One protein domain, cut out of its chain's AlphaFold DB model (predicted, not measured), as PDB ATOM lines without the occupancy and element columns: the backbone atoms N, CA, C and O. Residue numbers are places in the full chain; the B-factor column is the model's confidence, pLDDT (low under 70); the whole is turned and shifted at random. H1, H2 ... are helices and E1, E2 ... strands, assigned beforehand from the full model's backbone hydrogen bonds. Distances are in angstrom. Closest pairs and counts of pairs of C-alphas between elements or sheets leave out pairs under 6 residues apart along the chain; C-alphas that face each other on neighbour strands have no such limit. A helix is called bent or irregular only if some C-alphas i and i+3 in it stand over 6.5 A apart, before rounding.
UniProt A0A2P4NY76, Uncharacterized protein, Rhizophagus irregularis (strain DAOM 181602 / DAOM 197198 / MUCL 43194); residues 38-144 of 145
ATOM      1  N   ARG A  38     -30.959 -28.507 -21.373       82.81
ATOM      2  CA  ARG A  38     -31.341 -28.698 -22.766       82.81
ATOM      3  C   ARG A  38     -32.698 -28.053 -23.015       82.81
ATOM      4  O   ARG A  38     -33.647 -28.304 -22.273       82.81
ATOM      5  N   PHE A  39     -32.800 -27.301 -24.105       86.75
ATOM      6  CA  PHE A  39     -34.071 -26.804 -24.620       86.75
ATOM      7  C   PHE A  39     -34.944 -27.965 -25.125       86.75
ATOM      8  O   PHE A  39     -34.504 -28.762 -25.958       86.75
ATOM      9  N   GLY A  40     -36.153 -28.086 -24.580       82.62
ATOM     10  CA  GLY A  40     -37.132 -29.113 -24.941       82.62
ATOM     11  C   GLY A  40     -38.204 -28.623 -25.915       82.62
ATOM     12  O   GLY A  40     -38.696 -29.414 -26.711       82.62
ATOM     13  N   GLY A  41     -38.510 -27.324 -25.916       88.81
ATOM     14  CA  GLY A  41     -39.463 -26.722 -26.847       88.81
ATOM     15  C   GLY A  41     -40.019 -25.394 -26.343       88.81
ATOM     16  O   GLY A  41     -39.686 -24.945 -25.245       88.81
ATOM     17  N   SER A  42     -40.884 -24.781 -27.144       92.62
ATOM     18  CA  SER A  42     -41.542 -23.518 -26.819       92.62
ATOM     19  C   SER A  42     -42.949 -23.452 -27.384       92.62
ATOM     20  O   SER A  42     -43.234 -24.095 -28.392       92.62
ATOM     21  N   ASP A  43     -43.786 -22.628 -26.769       92.62
ATOM     22  CA  ASP A  43     -45.086 -22.242 -27.313       92.62
ATOM     23  C   ASP A  43     -45.441 -20.814 -26.874       92.62
ATOM     24  O   ASP A  43     -44.816 -20.274 -25.958       92.62
ATOM     25  N   THR A  44     -46.436 -20.207 -27.514       91.31
ATOM     26  CA  THR A  44     -46.817 -18.808 -27.291       91.31
ATOM     27  C   THR A  44     -48.316 -18.696 -27.032       91.31
ATOM     28  O   THR A  44     -49.146 -19.170 -27.806       91.31
ATOM     29  N   TYR A  45     -48.676 -18.034 -25.936       89.12
ATOM     30  CA  TYR A  45     -50.056 -17.688 -25.621       89.12
ATOM     31  C   TYR A  45     -50.609 -16.632 -26.586       89.12
ATOM     32  O   TYR A  45     -49.879 -15.897 -27.250       89.12
ATOM     33  N   LYS A  46     -51.940 -16.505 -26.631       87.12
ATOM     34  CA  LYS A  46     -52.626 -15.540 -27.508       87.12
ATOM     35  C   LYS A  46     -52.280 -14.077 -27.225       87.12
ATOM     36  O   LYS A  46     -52.425 -13.248 -28.114       87.12
ATOM     37  N   ASP A  47     -51.878 -13.762 -25.999       86.50
ATOM     38  CA  ASP A  47     -51.459 -12.425 -25.572       86.50
ATOM     39  C   ASP A  47     -50.009 -12.097 -25.969       86.50
ATOM     40  O   ASP A  47     -49.578 -10.965 -25.782       86.50
ATOM     41  N   GLY A  48     -49.263 -13.058 -26.528       84.88
ATOM     42  CA  GLY A  48     -47.850 -12.909 -26.875       84.88
ATOM     43  C   GLY A  48     -46.880 -13.336 -25.771       84.88
ATOM     44  O   GLY A  48     -45.673 -13.203 -25.958       84.88
ATOM     45  N   THR A  49     -47.367 -13.863 -24.642       89.50
ATOM     46  CA  THR A  49     -46.516 -14.454 -23.599       89.50
ATOM     47  C   THR A  49     -45.906 -15.767 -24.106       89.50
ATOM     48  O   THR A  49     -46.619 -16.638 -24.602       89.50
ATOM     49  N   ILE A  50     -44.591 -15.933 -23.976       90.56
ATOM     50  CA  ILE A  50     -43.840 -17.087 -24.501       90.56
ATOM     51  C   ILE A  50     -43.498 -18.046 -23.364       90.56
ATOM     52  O   ILE A  50     -43.107 -17.626 -22.277       90.56
ATOM     53  N   ILE A  51     -43.593 -19.344 -23.626       92.38
ATOM     54  CA  ILE A  51     -43.122 -20.409 -22.745       92.38
ATOM     55  C   ILE A  51     -41.898 -21.042 -23.388       92.38
ATOM     56  O   ILE A  51     -41.970 -21.515 -24.519       92.38
ATOM     57  N   LEU A  52     -40.802 -21.137 -22.642       92.50
ATOM     58  CA  LEU A  52     -39.670 -21.990 -22.988       92.50
ATOM     59  C   LEU A  52     -39.569 -23.130 -21.978       92.50
ATOM     60  O   LEU A  52     -39.632 -22.901 -20.769       92.50
ATOM     61  N   LEU A  53     -39.388 -24.351 -22.472       92.06
ATOM     62  CA  LEU A  53     -39.205 -25.549 -21.663       92.06
ATOM     63  C   LEU A  53     -37.753 -26.009 -21.720       92.06
ATOM     64  O   LEU A  53     -37.180 -26.201 -22.793       92.06
ATOM     65  N   PHE A  54     -37.186 -26.247 -20.546       89.44
ATOM     66  CA  PHE A  54     -35.828 -26.717 -20.348       89.44
ATOM     67  C   PHE A  54     -35.808 -27.949 -19.448       89.44
ATOM     68  O   PHE A  54     -36.598 -28.100 -18.516       89.44
ATOM     69  N   THR A  55     -34.867 -28.840 -19.729       83.81
ATOM     70  CA  THR A  55     -34.704 -30.118 -19.032       83.81
ATOM     71  C   THR A  55     -33.240 -30.351 -18.720       83.81
ATOM     72  O   THR A  55     -32.376 -29.896 -19.469       83.81
ATOM     73  N   GLN A  56     -32.920 -31.027 -17.618       74.19
ATOM     74  CA  GLN A  56     -31.523 -31.322 -17.311       74.19
ATOM     75  C   GLN A  56     -31.032 -32.421 -18.263       74.19
ATOM     76  O   GLN A  56     -31.490 -33.563 -18.222       74.19
ATOM     77  N   GLY A  57     -30.155 -32.047 -19.193       57.53
ATOM     78  CA  GLY A  57     -29.656 -32.944 -20.226       57.53
ATOM     79  C   GLY A  57     -28.319 -33.527 -19.811       57.53
ATOM     80  O   GLY A  57     -27.308 -32.843 -19.926       57.53
ATOM     81  N   ASN A  58     -28.287 -34.794 -19.400       50.84
ATOM     82  CA  ASN A  58     -27.038 -35.545 -19.376       50.84
ATOM     83  C   ASN A  58     -27.200 -36.793 -20.247       50.84
ATOM     84  O   ASN A  58     -27.810 -37.776 -19.841       50.84
ATOM     85  N   ASN A  59     -26.678 -36.705 -21.474       52.84
ATOM     86  CA  ASN A  59     -26.882 -37.633 -22.589       52.84
ATOM     87  C   ASN A  59     -28.341 -37.758 -23.064       52.84
ATOM     88  O   ASN A  59     -29.294 -37.751 -22.297       52.84
ATOM     89  N   GLN A  60     -28.525 -37.863 -24.382       50.59
ATOM     90  CA  GLN A  60     -29.804 -37.798 -25.115       50.59
ATOM     91  C   GLN A  60     -30.843 -38.886 -24.752       50.59
ATOM     92  O   GLN A  60     -31.855 -39.029 -25.431       50.59
ATOM     93  N   THR A  61     -30.574 -39.679 -23.720       51.66
ATOM     94  CA  THR A  61     -31.080 -41.038 -23.538       51.66
ATOM     95  C   THR A  61     -31.641 -41.268 -22.137       51.66
ATOM     96  O   THR A  61     -32.355 -42.246 -21.930       51.66
ATOM     97  N   LYS A  62     -31.345 -40.376 -21.178       53.03
ATOM     98  CA  LYS A  62     -31.822 -40.480 -19.797       53.03
ATOM     99  C   LYS A  62     -32.025 -39.100 -19.183       53.03
ATOM    100  O   LYS A  62     -31.075 -38.343 -19.000       53.03
ATOM    101  N   PHE A  63     -33.263 -38.800 -18.806       63.09
ATOM    102  CA  PHE A  63     -33.528 -37.740 -17.842       63.09
ATOM    103  C   PHE A  63     -33.088 -38.268 -16.474       63.09
ATOM    104  O   PHE A  63     -33.664 -39.226 -15.964       63.09
ATOM    105  N   LEU A  64     -31.996 -37.723 -15.939       58.16
ATOM    106  CA  LEU A  64     -31.499 -38.088 -14.605       58.16
ATOM    107  C   LEU A  64     -32.176 -37.277 -13.499       58.16
ATOM    108  O   LEU A  64     -32.122 -37.679 -12.340       58.16
ATOM    109  N   ASP A  65     -32.788 -36.152 -13.861       65.56
ATOM    110  CA  ASP A  65     -33.364 -35.212 -12.913       65.56
ATOM    111  C   ASP A  65     -34.880 -35.216 -12.993       65.56
ATOM    112  O   ASP A  65     -35.470 -35.241 -14.076       65.56
ATOM    113  N   THR A  66     -35.502 -35.123 -11.829       74.12
ATOM    114  CA  THR A  66     -36.951 -35.181 -11.638       74.12
ATOM    115  C   THR A  66     -37.582 -33.796 -11.746       74.12
ATOM    116  O   THR A  66     -38.684 -33.548 -11.249       74.12
ATOM    117  N   LYS A  67     -36.854 -32.874 -12.380       86.75
ATOM    118  CA  LYS A  67     -37.185 -31.464 -12.500       86.75
ATOM    119  C   LYS A  67     -37.288 -31.038 -13.957       86.75
ATOM    120  O   LYS A  67     -36.450 -31.377 -14.793       86.75
ATOM    121  N   ILE A  68     -38.320 -30.255 -14.242       88.69
ATOM    122  CA  ILE A  68     -38.507 -29.532 -15.499       88.69
ATOM    123  C   ILE A  68     -38.478 -28.046 -15.168       88.69
ATOM    124  O   ILE A  68     -39.029 -27.617 -14.155       88.69
ATOM    125  N   HIS A  69     -37.838 -27.260 -16.023       91.25
ATOM    126  CA  HIS A  69     -37.734 -25.820 -15.845       91.25
ATOM    127  C   HIS A  69     -38.494 -25.128 -16.966       91.25
ATOM    128  O   HIS A  69     -38.196 -25.333 -18.139       91.25
ATOM    129  N   LEU A  70     -39.461 -24.292 -16.610       92.44
ATOM    130  CA  LEU A  70     -40.106 -23.383 -17.543       92.44
ATOM    131  C   LEU A  70     -39.569 -21.965 -17.350       92.44
ATOM    132  O   LEU A  70     -39.166 -21.543 -16.255       92.44
ATOM    133  N   ARG A  71     -39.581 -21.217 -18.444       93.12
ATOM    134  CA  ARG A  71     -39.392 -19.771 -18.468       93.12
ATOM    135  C   ARG A  71     -40.609 -19.172 -19.140       93.12
ATOM    136  O   ARG A  71     -40.873 -19.469 -20.301       93.12
ATOM    137  N   ILE A  72     -41.362 -18.384 -18.383       91.81
ATOM    138  CA  ILE A  72     -42.509 -17.638 -18.890       91.81
ATOM    139  C   ILE A  72     -42.022 -16.221 -19.173       91.81
ATOM    140  O   ILE A  72     -41.644 -15.508 -18.246       91.81
ATOM    141  N   ILE A  73     -41.979 -15.835 -20.443       91.12
ATOM    142  CA  ILE A  73     -41.558 -14.504 -20.876       91.12
ATOM    143  C   ILE A  73     -42.798 -13.707 -21.228       91.12
ATOM    144  O   ILE A  73     -43.472 -13.974 -22.221       91.12
ATOM    145  N   PHE A  74     -43.089 -12.715 -20.404       89.75
ATOM    146  CA  PHE A  74     -44.203 -11.811 -20.621       89.75
ATOM    147  C   PHE A  74     -43.894 -10.811 -21.736       89.75
ATOM    148  O   PHE A  74     -42.735 -10.500 -22.020       89.75
ATOM    149  N   VAL A  75     -44.941 -10.217 -22.310       87.44
ATOM    150  CA  VAL A  75     -44.838  -9.190 -23.365       87.44
ATOM    151  C   VAL A  75     -43.964  -8.000 -22.946       87.44
ATOM    152  O   VAL A  75     -43.244  -7.417 -23.753       87.44
ATOM    153  N   ASN A  76     -43.965  -7.661 -21.654       86.69
ATOM    154  CA  ASN A  76     -43.111  -6.619 -21.077       86.69
ATOM    155  C   ASN A  76     -41.643  -7.062 -20.864       86.69
ATOM    156  O   ASN A  76     -40.888  -6.356 -20.199       86.69
ATOM    157  N   ARG A  77     -41.245  -8.222 -21.406       83.31
ATOM    158  CA  ARG A  77     -39.915  -8.848 -21.312       83.31
ATOM    159  C   ARG A  77     -39.488  -9.241 -19.896       83.31
ATOM    160  O   ARG A  77     -38.309  -9.496 -19.658       83.31
ATOM    161  N   THR A  78     -40.426  -9.307 -18.953       90.00
ATOM    162  CA  THR A  78     -40.159  -9.911 -17.644       90.00
ATOM    163  C   THR A  78     -40.196 -11.431 -17.754       90.00
ATOM    164  O   THR A  78     -40.927 -11.984 -18.576       90.00
ATOM    165  N   ILE A  79     -39.377 -12.103 -16.946       90.88
ATOM    166  CA  ILE A  79     -39.220 -13.557 -16.980       90.88
ATOM    167  C   ILE A  79     -39.656 -14.114 -15.634       90.88
ATOM    168  O   ILE A  79     -39.110 -13.734 -14.598       90.88
ATOM    169  N   LEU A  80     -40.605 -15.043 -15.657       93.06
ATOM    170  CA  LEU A  80     -40.976 -15.848 -14.505       93.06
ATOM    171  C   LEU A  80     -40.357 -17.247 -14.649       93.06
ATOM    172  O   LEU A  80     -40.763 -18.021 -15.525       93.06
ATOM    173  N   PRO A  81     -39.358 -17.588 -13.816       93.06
ATOM    174  CA  PRO A  81     -38.837 -18.940 -13.746       93.06
ATOM    175  C   PRO A  81     -39.813 -19.838 -12.981       93.06
ATOM    176  O   PRO A  81     -40.202 -19.519 -11.861       93.06
ATOM    177  N   VAL A  82     -40.158 -20.989 -13.556       92.19
ATOM    178  CA  VAL A  82     -40.977 -22.008 -12.887       92.19
ATOM    179  C   VAL A  82     -40.188 -23.307 -12.855       92.19
ATOM    180  O   VAL A  82     -39.705 -23.775 -13.883       92.19
ATOM    181  N   GLU A  83     -40.022 -23.879 -11.671       91.62
ATOM    182  CA  GLU A  83     -39.398 -25.187 -11.489       91.62
ATOM    183  C   GLU A  83     -40.465 -26.183 -11.064       91.62
ATOM    184  O   GLU A  83     -41.240 -25.927 -10.144       91.62
ATOM    185  N   ILE A  84     -40.511 -27.317 -11.751       88.81
ATOM    186  CA  ILE A  84     -41.551 -28.316 -11.566       88.81
ATOM    187  C   ILE A  84     -40.888 -29.624 -11.199       88.81
ATOM    188  O   ILE A  84     -40.170 -30.211 -12.007       88.81
ATOM    189  N   ASN A  85     -41.165 -30.091  -9.989       87.25
ATOM    190  CA  ASN A  85     -40.764 -31.414  -9.554       87.25
ATOM    191  C   ASN A  85     -41.858 -32.421  -9.918       87.25
ATOM    192  O   ASN A  85     -42.937 -32.397  -9.332       87.25
ATOM    193  N   TYR A  86     -41.573 -33.314 -10.862       82.88
ATOM    194  CA  TYR A  86     -42.529 -34.323 -11.316       82.88
ATOM    195  C   TYR A  86     -42.386 -35.666 -10.578       82.88
ATOM    196  O   TYR A  86     -42.968 -36.657 -11.004       82.88
ATOM    197  N   ASN A  87     -41.682 -35.714  -9.439       82.62
ATOM    198  CA  ASN A  87     -41.560 -36.920  -8.601       82.62
ATOM    199  C   ASN A  87     -42.895 -37.552  -8.202       82.62
ATOM    200  O   ASN A  87     -42.977 -38.764  -8.027       82.62
ATOM    201  N   SER A  88     -43.937 -36.737  -8.034       79.12
ATOM    202  CA  SER A  88     -45.282 -37.216  -7.706       79.12
ATOM    203  C   SER A  88     -45.985 -37.902  -8.879       79.12
ATOM    204  O   SER A  88     -47.057 -38.468  -8.690       79.12
ATOM    205  N   LEU A  89     -45.415 -37.833 -10.084       80.88
ATOM    206  CA  LEU A  89     -45.928 -38.455 -11.294       80.88
ATOM    207  C   LEU A  89     -44.951 -39.526 -11.785       80.88
ATOM    208  O   LEU A  89     -44.152 -39.269 -12.697       80.88
ATOM    209  N   PRO A  90     -45.013 -40.738 -11.203       73.69
ATOM    210  CA  PRO A  90     -44.254 -41.855 -11.730       73.69
ATOM    211  C   PRO A  90     -44.603 -42.061 -13.209       73.69
ATOM    212  O   PRO A  90     -45.733 -41.828 -13.653       73.69
ATOM    213  N   ASP A  91     -43.587 -42.439 -13.978       76.31
ATOM    214  CA  ASP A  91     -43.679 -42.752 -15.406       76.31
ATOM    215  C   ASP A  91     -44.126 -41.600 -16.319       76.31
ATOM    216  O   ASP A  91     -44.466 -41.843 -17.476       76.31
ATOM    217  N   PHE A  92     -44.098 -40.338 -15.864       82.50
ATOM    218  CA  PHE A  92     -44.329 -39.199 -16.763       82.50
ATOM    219  C   PHE A  92     -43.310 -39.160 -17.903       82.50
ATOM    220  O   PHE A  92     -43.673 -38.989 -19.068       82.50
ATOM    221  N   ILE A  93     -42.039 -39.360 -17.565       81.19
ATOM    222  CA  ILE A  93     -40.989 -39.609 -18.542       81.19
ATOM    223  C   ILE A  93     -40.863 -41.128 -18.684       81.19
ATOM    224  O   ILE A  93     -40.554 -41.795 -17.692       81.19
ATOM    225  N   PRO A  94     -41.095 -41.690 -19.882       73.50
ATOM    226  CA  PRO A  94     -41.025 -43.125 -20.085       73.50
ATOM    227  C   PRO A  94     -39.614 -43.628 -19.792       73.50
ATOM    228  O   PRO A  94     -38.622 -43.147 -20.346       73.50
ATOM    229  N   GLN A  95     -39.522 -44.626 -18.918       74.69
ATOM    230  CA  GLN A  95     -38.268 -45.324 -18.691       74.69
ATOM    231  C   GLN A  95     -37.958 -46.176 -19.915       74.69
ATOM    232  O   GLN A  95     -38.795 -46.949 -20.382       74.69
ATOM    233  N   CYS A  96     -36.743 -46.054 -20.439       71.56
ATOM    234  CA  CYS A  96     -36.305 -46.912 -21.522       71.56
ATOM    235  C   CYS A  96     -35.291 -47.938 -21.033       71.56
ATOM    236  O   CYS A  96     -34.200 -47.590 -20.585       71.56
ATOM    237  N   ASN A  97     -35.652 -49.209 -21.194       69.75
ATOM    238  CA  ASN A  97     -34.812 -50.351 -20.837       69.75
ATOM    239  C   ASN A  97     -34.054 -50.926 -22.050       69.75
ATOM    240  O   ASN A  97     -33.470 -52.003 -21.959       69.75
ATOM    241  N   SER A  98     -34.075 -50.238 -23.198       69.50
ATOM    242  CA  SER A  98     -33.380 -50.687 -24.407       69.50
ATOM    243  C   SER A  98     -31.881 -50.411 -24.326       69.50
ATOM    244  O   SER A  98     -31.445 -49.352 -23.880       69.50
ATOM    245  N   ILE A  99     -31.088 -51.355 -24.836       69.25
ATOM    246  CA  ILE A  99     -29.634 -51.209 -24.996       69.25
ATOM    247  C   ILE A  99     -29.320 -50.176 -26.090       69.25
ATOM    248  O   ILE A  99     -28.272 -49.536 -26.046       69.25
ATOM    249  N   ASN A 100     -30.225 -49.989 -27.062       70.62
ATOM    250  CA  ASN A 100     -30.067 -48.977 -28.100       70.62
ATOM    251  C   ASN A 100     -30.721 -47.650 -27.666       70.62
ATOM    252  O   ASN A 100     -31.951 -47.538 -27.714       70.62
ATOM    253  N   PRO A 101     -29.925 -46.627 -27.312       65.12
ATOM    254  CA  PRO A 101     -30.434 -45.351 -26.821       65.12
ATOM    255  C   PRO A 101     -31.301 -44.581 -27.820       65.12
ATOM    256  O   PRO A 101     -32.139 -43.779 -27.413       65.12
ATOM    257  N   LEU A 102     -31.116 -44.803 -29.122       68.19
ATOM    258  CA  LEU A 102     -31.876 -44.102 -30.159       68.19
ATOM    259  C   LEU A 102     -33.354 -44.512 -30.166       68.19
ATOM    260  O   LEU A 102     -34.211 -43.700 -30.492       68.19
ATOM    261  N   LEU A 103     -33.661 -45.740 -29.734       67.69
ATOM    262  CA  LEU A 103     -35.039 -46.229 -29.591       67.69
ATOM    263  C   LEU A 103     -35.756 -45.626 -28.372       67.69
ATOM    264  O   LEU A 103     -36.964 -45.775 -28.225       67.69
ATOM    265  N   CYS A 104     -35.006 -44.947 -27.506       73.25
ATOM    266  CA  CYS A 104     -35.468 -44.361 -26.254       73.25
ATOM    267  C   CYS A 104     -35.648 -42.848 -26.325       73.25
ATOM    268  O   CYS A 104     -35.890 -42.221 -25.290       73.25
ATOM    269  N   ALA A 105     -35.458 -42.253 -27.508       76.06
ATOM    270  CA  ALA A 105     -35.488 -40.813 -27.681       76.06
ATOM    271  C   ALA A 105     -36.811 -40.267 -27.144       76.06
ATOM    272  O   ALA A 105     -37.885 -40.542 -27.681       76.06
ATOM    273  N   THR A 106     -36.704 -39.534 -26.044       80.25
ATOM    274  CA  THR A 106     -37.847 -38.977 -25.338       80.25
ATOM    275  C   THR A 106     -37.820 -37.471 -25.506       80.25
ATOM    276  O   THR A 106     -36.782 -36.831 -25.313       80.25
ATOM    277  N   THR A 107     -38.954 -36.907 -25.893       84.88
ATOM    278  CA  THR A 107     -39.122 -35.466 -26.068       84.88
ATOM    279  C   THR A 107     -40.225 -34.970 -25.148       84.88
ATOM    280  O   THR A 107     -41.210 -35.669 -24.912       84.88
ATOM    281  N   LEU A 108     -40.027 -33.768 -24.606       88.00
ATOM    282  CA  LEU A 108     -41.033 -33.045 -23.843       88.00
ATOM    283  C   LEU A 108     -41.406 -31.797 -24.625       88.00
ATOM    284  O   LEU A 108     -40.533 -30.978 -24.908       88.00
ATOM    285  N   THR A 109     -42.681 -31.645 -24.954       91.00
ATOM    286  CA  THR A 109     -43.174 -30.497 -25.719       91.00
ATOM    287  C   THR A 109     -44.157 -29.693 -24.875       91.00
ATOM    288  O   THR A 109     -45.170 -30.259 -24.451       91.00
ATOM    289  N   PRO A 110     -43.886 -28.399 -24.613       93.75
ATOM    290  CA  PRO A 110     -44.858 -27.528 -23.971       93.75
ATOM    291  C   PRO A 110     -45.943 -27.113 -24.972       93.75
ATOM    292  O   PRO A 110     -45.663 -26.934 -26.156       93.75
ATOM    293  N   LYS A 111     -47.165 -26.921 -24.480       94.31
ATOM    294  CA  LYS A 111     -48.274 -26.284 -25.190       94.31
ATOM    295  C   LYS A 111     -48.980 -25.291 -24.271       94.31
ATOM    296  O   LYS A 111     -49.373 -25.627 -23.151       94.31
ATOM    297  N   ALA A 112     -49.147 -24.070 -24.749       92.62
ATOM    298  CA  ALA A 112     -49.915 -23.022 -24.106       92.62
ATOM    299  C   ALA A 112     -51.409 -23.383 -24.160       92.62
ATOM    300  O   ALA A 112     -51.971 -23.563 -25.239       92.62
ATOM    301  N   LEU A 113     -52.069 -23.497 -23.002       90.56
ATOM    302  CA  LEU A 113     -53.502 -23.811 -22.943       90.56
ATOM    303  C   LEU A 113     -54.347 -22.544 -22.791       90.56
ATOM    304  O   LEU A 113     -54.934 -22.022 -23.736       90.56
ATOM    305  N   ILE A 114     -54.397 -22.060 -21.557       88.94
ATOM    306  CA  ILE A 114     -55.017 -20.814 -21.128       88.94
ATOM    307  C   ILE A 114     -54.007 -20.106 -20.237       88.94
ATOM    308  O   ILE A 114     -53.079 -20.742 -19.732       88.94
ATOM    309  N   GLU A 115     -54.180 -18.804 -20.040       84.12
ATOM    310  CA  GLU A 115     -53.288 -18.024 -19.186       84.12
ATOM    311  C   GLU A 115     -53.047 -18.740 -17.849       84.12
ATOM    312  O   GLU A 115     -53.978 -19.274 -17.242       84.12
ATOM    313  N   ARG A 116     -51.785 -18.772 -17.413       89.69
ATOM    314  CA  ARG A 116     -51.301 -19.486 -16.221       89.69
ATOM    315  C   ARG A 116     -51.195 -21.002 -16.309       89.69
ATOM    316  O   ARG A 116     -50.661 -21.572 -15.364       89.69
ATOM    317  N   TYR A 117     -51.625 -21.649 -17.390       92.88
ATOM    318  CA  TYR A 117     -51.581 -23.109 -17.526       92.88
ATOM    319  C   TYR A 117     -50.843 -23.563 -18.787       92.88
ATOM    320  O   TYR A 117     -51.073 -23.058 -19.891       92.88
ATOM    321  N   VAL A 118     -49.972 -24.551 -18.615       94.06
ATOM    322  CA  VAL A 118     -49.138 -25.158 -19.655       94.06
ATOM    323  C   VAL A 118     -49.389 -26.660 -19.662       94.06
ATOM    324  O   VAL A 118     -49.292 -27.305 -18.622       94.06
ATOM    325  N   LEU A 119     -49.690 -27.226 -20.825       94.19
ATOM    326  CA  LEU A 119     -49.656 -28.668 -21.034       94.19
ATOM    327  C   LEU A 119     -48.222 -29.067 -21.380       94.19
ATOM    328  O   LEU A 119     -47.613 -28.455 -22.252       94.19
ATOM    329  N   ILE A 120     -47.679 -30.093 -20.737       92.31
ATOM    330  CA  ILE A 120     -46.434 -30.726 -21.171       92.31
ATOM    331  C   ILE A 120     -46.765 -32.142 -21.609       92.31
ATOM    332  O   ILE A 120     -47.279 -32.943 -20.828       92.31
ATOM    333  N   GLU A 121     -46.453 -32.445 -22.862       91.25
ATOM    334  CA  GLU A 121     -46.599 -33.782 -23.424       91.25
ATOM    335  C   GLU A 121     -45.232 -34.462 -23.446       91.25
ATOM    336  O   GLU A 121     -44.254 -33.881 -23.925       91.25
ATOM    337  N   SER A 122     -45.163 -35.686 -22.934       88.38
ATOM    338  CA  SER A 122     -44.028 -36.573 -23.129       88.38
ATOM    339  C   SER A 122     -44.309 -37.511 -24.294       88.38
ATOM    340  O   SER A 122     -45.402 -38.065 -24.428       88.38
ATOM    341  N   SER A 123     -43.316 -37.689 -25.159       86.62
ATOM    342  CA  SER A 123     -43.381 -38.649 -26.257       86.62
ATOM    343  C   SER A 123     -42.119 -39.498 -26.289       86.62
ATOM    344  O   SER A 123     -41.032 -39.007 -25.978       86.62
ATOM    345  N   GLN A 124     -42.262 -40.766 -26.663       85.00
ATOM    346  CA  GLN A 124     -41.151 -41.689 -26.853       85.00
ATOM    347  C   GLN A 124     -41.157 -42.172 -28.293       85.00
ATOM    348  O   GLN A 124     -42.162 -42.690 -28.778       85.00
ATOM    349  N   ASN A 125     -40.036 -41.984 -28.989       81.19
ATOM    350  CA  ASN A 125     -39.890 -42.386 -30.387       81.19
ATOM    351  C   ASN A 125     -41.027 -41.846 -31.291       81.19
ATOM    352  O   ASN A 125     -41.538 -42.541 -32.168       81.19
ATOM    353  N   GLY A 126     -41.477 -40.614 -31.022       78.44
ATOM    354  CA  GLY A 126     -42.549 -39.939 -31.761       78.44
ATOM    355  C   GLY A 126     -43.974 -40.369 -31.401       78.44
ATOM    356  O   GLY A 126     -44.920 -39.775 -31.910       78.44
ATOM    357  N   SER A 127     -44.152 -41.356 -30.519       84.38
ATOM    358  CA  SER A 127     -45.469 -41.746 -30.012       84.38
ATOM    359  C   SER A 127     -45.786 -41.013 -28.703       84.38
ATOM    360  O   SER A 127     -44.926 -40.984 -27.816       84.38
ATOM    361  N   PRO A 128     -46.984 -40.414 -28.556       86.19
ATOM    362  CA  PRO A 128     -47.417 -39.817 -27.295       86.19
ATOM    363  C   PRO A 128     -47.370 -40.841 -26.157       86.19
ATOM    364  O   PRO A 128     -47.799 -41.977 -26.338       86.19
ATOM    365  N   HIS A 129     -46.854 -40.431 -24.999       86.62
ATOM    366  CA  HIS A 129     -46.741 -41.278 -23.811       86.62
ATOM    367  C   HIS A 129     -47.645 -40.783 -22.682       86.62
ATOM    368  O   HIS A 129     -48.574 -41.480 -22.287       86.62
ATOM    369  N   LYS A 130     -47.416 -39.564 -22.174       88.50
ATOM    370  CA  LYS A 130     -48.221 -38.982 -21.090       88.50
ATOM    371  C   LYS A 130     -48.338 -37.471 -21.242       88.50
ATOM    372  O   LYS A 130     -47.533 -36.833 -21.915       88.50
ATOM    373  N   GLN A 131     -49.353 -36.890 -20.613       90.94
ATOM    374  CA  GLN A 131     -49.576 -35.450 -20.610       90.94
ATOM    375  C   GLN A 131     -49.831 -34.957 -19.195       90.94
ATOM    376  O   GLN A 131     -50.453 -35.646 -18.391       90.94
ATOM    377  N   ILE A 132     -49.337 -33.765 -18.886       91.19
ATOM    378  CA  ILE A 132     -49.544 -33.125 -17.585       91.19
ATOM    379  C   ILE A 132     -49.900 -31.666 -17.797       91.19
ATOM    380  O   ILE A 132     -49.341 -31.014 -18.676       91.19
ATOM    381  N   ILE A 133     -50.814 -31.148 -16.987       92.50
ATOM    382  CA  ILE A 133     -51.123 -29.721 -16.969       92.50
ATOM    383  C   ILE A 133     -50.428 -29.113 -15.765       92.50
ATOM    384  O   ILE A 133     -50.445 -29.672 -14.673       92.50
ATOM    385  N   ILE A 134     -49.799 -27.966 -15.961       91.94
ATOM    386  CA  ILE A 134     -48.985 -27.329 -14.943       91.94
ATOM    387  C   ILE A 134     -49.327 -25.858 -14.905       91.94
ATOM    388  O   ILE A 134     -49.415 -25.198 -15.941       91.94
ATOM    389  N   SER A 135     -49.539 -25.348 -13.702       92.12
ATOM    390  CA  SER A 135     -49.708 -23.915 -13.495       92.12
ATOM    391  C   SER A 135     -48.360 -23.193 -13.456       92.12
ATOM    392  O   SER A 135     -47.332 -23.793 -13.145       92.12
ATOM    393  N   TRP A 136     -48.348 -21.882 -13.689       90.88
ATOM    394  CA  TRP A 136     -47.145 -21.060 -13.484       90.88
ATOM    395  C   TRP A 136     -46.647 -21.061 -12.033       90.88
ATOM    396  O   TRP A 136     -45.485 -20.765 -11.789       90.88
ATOM    397  N   ASP A 137     -47.498 -21.450 -11.081       89.62
ATOM    398  CA  ASP A 137     -47.125 -21.639  -9.676       89.62
ATOM    399  C   ASP A 137     -46.415 -22.992  -9.434       89.62
ATOM    400  O   ASP A 137     -46.116 -23.352  -8.299       89.62
ATOM    401  N   GLY A 138     -46.164 -23.773 -10.493       85.00
ATOM    402  CA  GLY A 138     -45.499 -25.077 -10.434       85.00
ATOM    403  C   GLY A 138     -46.407 -26.228  -9.985       85.00
ATOM    404  O   GLY A 138     -45.943 -27.361  -9.864       85.00
ATOM    405  N   ILE A 139     -47.700 -25.970  -9.755       85.44
ATOM    406  CA  ILE A 139     -48.674 -26.994  -9.348       85.44
ATOM    407  C   ILE A 139     -49.048 -27.852 -10.554       85.44
ATOM    408  O   ILE A 139     -49.446 -27.319 -11.593       85.44
ATOM    409  N   ILE A 140     -48.962 -29.168 -10.376       84.38
ATOM    410  CA  ILE A 140     -49.279 -30.183 -11.376       84.38
ATOM    411  C   ILE A 140     -50.730 -30.652 -11.204       84.38
ATOM    412  O   ILE A 140     -51.129 -31.087 -10.126       84.38
ATOM    413  N   TYR A 141     -51.484 -30.636 -12.296       80.75
ATOM    414  CA  TYR A 141     -52.802 -31.240 -12.438       80.75
ATOM    415  C   TYR A 141     -52.649 -32.459 -13.357       80.75
ATOM    416  O   TYR A 141     -52.365 -32.329 -14.550       80.75
ATOM    417  N   GLY A 142     -52.730 -33.657 -12.774       67.25
ATOM    418  CA  GLY A 142     -52.539 -34.910 -13.503       67.25
ATOM    419  C   GLY A 142     -53.684 -35.185 -14.477       67.25
ATOM    420  O   GLY A 142     -54.849 -34.990 -14.133       67.25
ATOM    421  N   TYR A 143     -53.342 -35.662 -15.673       58.09
ATOM    422  CA  TYR A 143     -54.287 -36.205 -16.643       58.09
ATOM    423  C   TYR A 143     -53.767 -37.580 -17.086       58.09
ATOM    424  O   TYR A 143     -52.636 -37.699 -17.558       58.09
ATOM    425  N   GLU A 144     -54.555 -38.632 -16.877       53.94
ATOM    426  CA  GLU A 144     -54.274 -39.983 -17.380       53.94
ATOM    427  C   GLU A 144     -55.324 -40.335 -18.438       53.94
ATOM    428  O   GLU A 144     -56.483 -39.933 -18.307       53.94
TER     429      GLU A 144
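What this domain is: This is residues 38 to 144 of the 145 residues of an uncharacterized protein of Rhizophagus irregularis (strain DAOM 181602 / DAOM 197198 / MUCL 43194) (UniProt A0A2P4NY76). You are looking at a sandwich of two strongly twisted sheets, E1 to E4 and E5 to E8, face to face with their strands crossed at 47 degrees and close together along E1 and E5. Residues 86 to 100 pass from one sheet toward the other and, with little H1, make one end of the elongated whole. The 107 printed residues hold, along the chain, E1 E2 E3 E4 H1 E5 E6 E7 E8, mostly strand; each sheet is a meander in chain order, each strand the antiparallel neighbour of the one before. The whole is compact, radius of gyration of the C-alphas 13.8 A, spans 47 by 25 by 21 A.

How they stand to each other: Start at the hairpin of E5, residues 106 to 114, and E6, residues 117 to 124, where N 109 and O 121 are 2.9 A apart, within hydrogen-bond range. E7, residues 127 to 135, has N 132 2.9 A from O 120 of E6; E8, residues 140 to 143, has N 141 2.8 A from O 133 of E7. In the other sheet, look at E1, residues 38 to 44, and E2, residues 50 to 56: N 40 and O 53 are 2.8 A apart. E3, residues 67 to 73, has N 71 2.9 A from O 52; E4, residues 79 to 85, has N 82 2.9 A from O 70. Between the sheets, the closest C-alphas of E1 and E5 are Gly 41 and Thr 109, 5.4 A. H1, residues 101 to 104, is not on either sheet and is too short for an O i to N i+4 pair; its one O i to N i+3 pair is within range.

Where its parts are: Find C-alpha 106 at (-37.847, -38.977, -25.338); E5 runs 25.3 A from there. E6 spans 23.3 A, E7 24.7 A; E8 ends at C-alpha 143, (-54.287, -36.205, -16.643). E2 spans 20.2 A.

The domain as a whole: The two farthest C-alphas, Asn 76 and Ile 99, are 46.7 A apart. The printed part has no cut; the link E4 to H1 is long. Confidence is under 70 at residues 57 to 65, 97 to 99, 101 to 103 and 142 to 144.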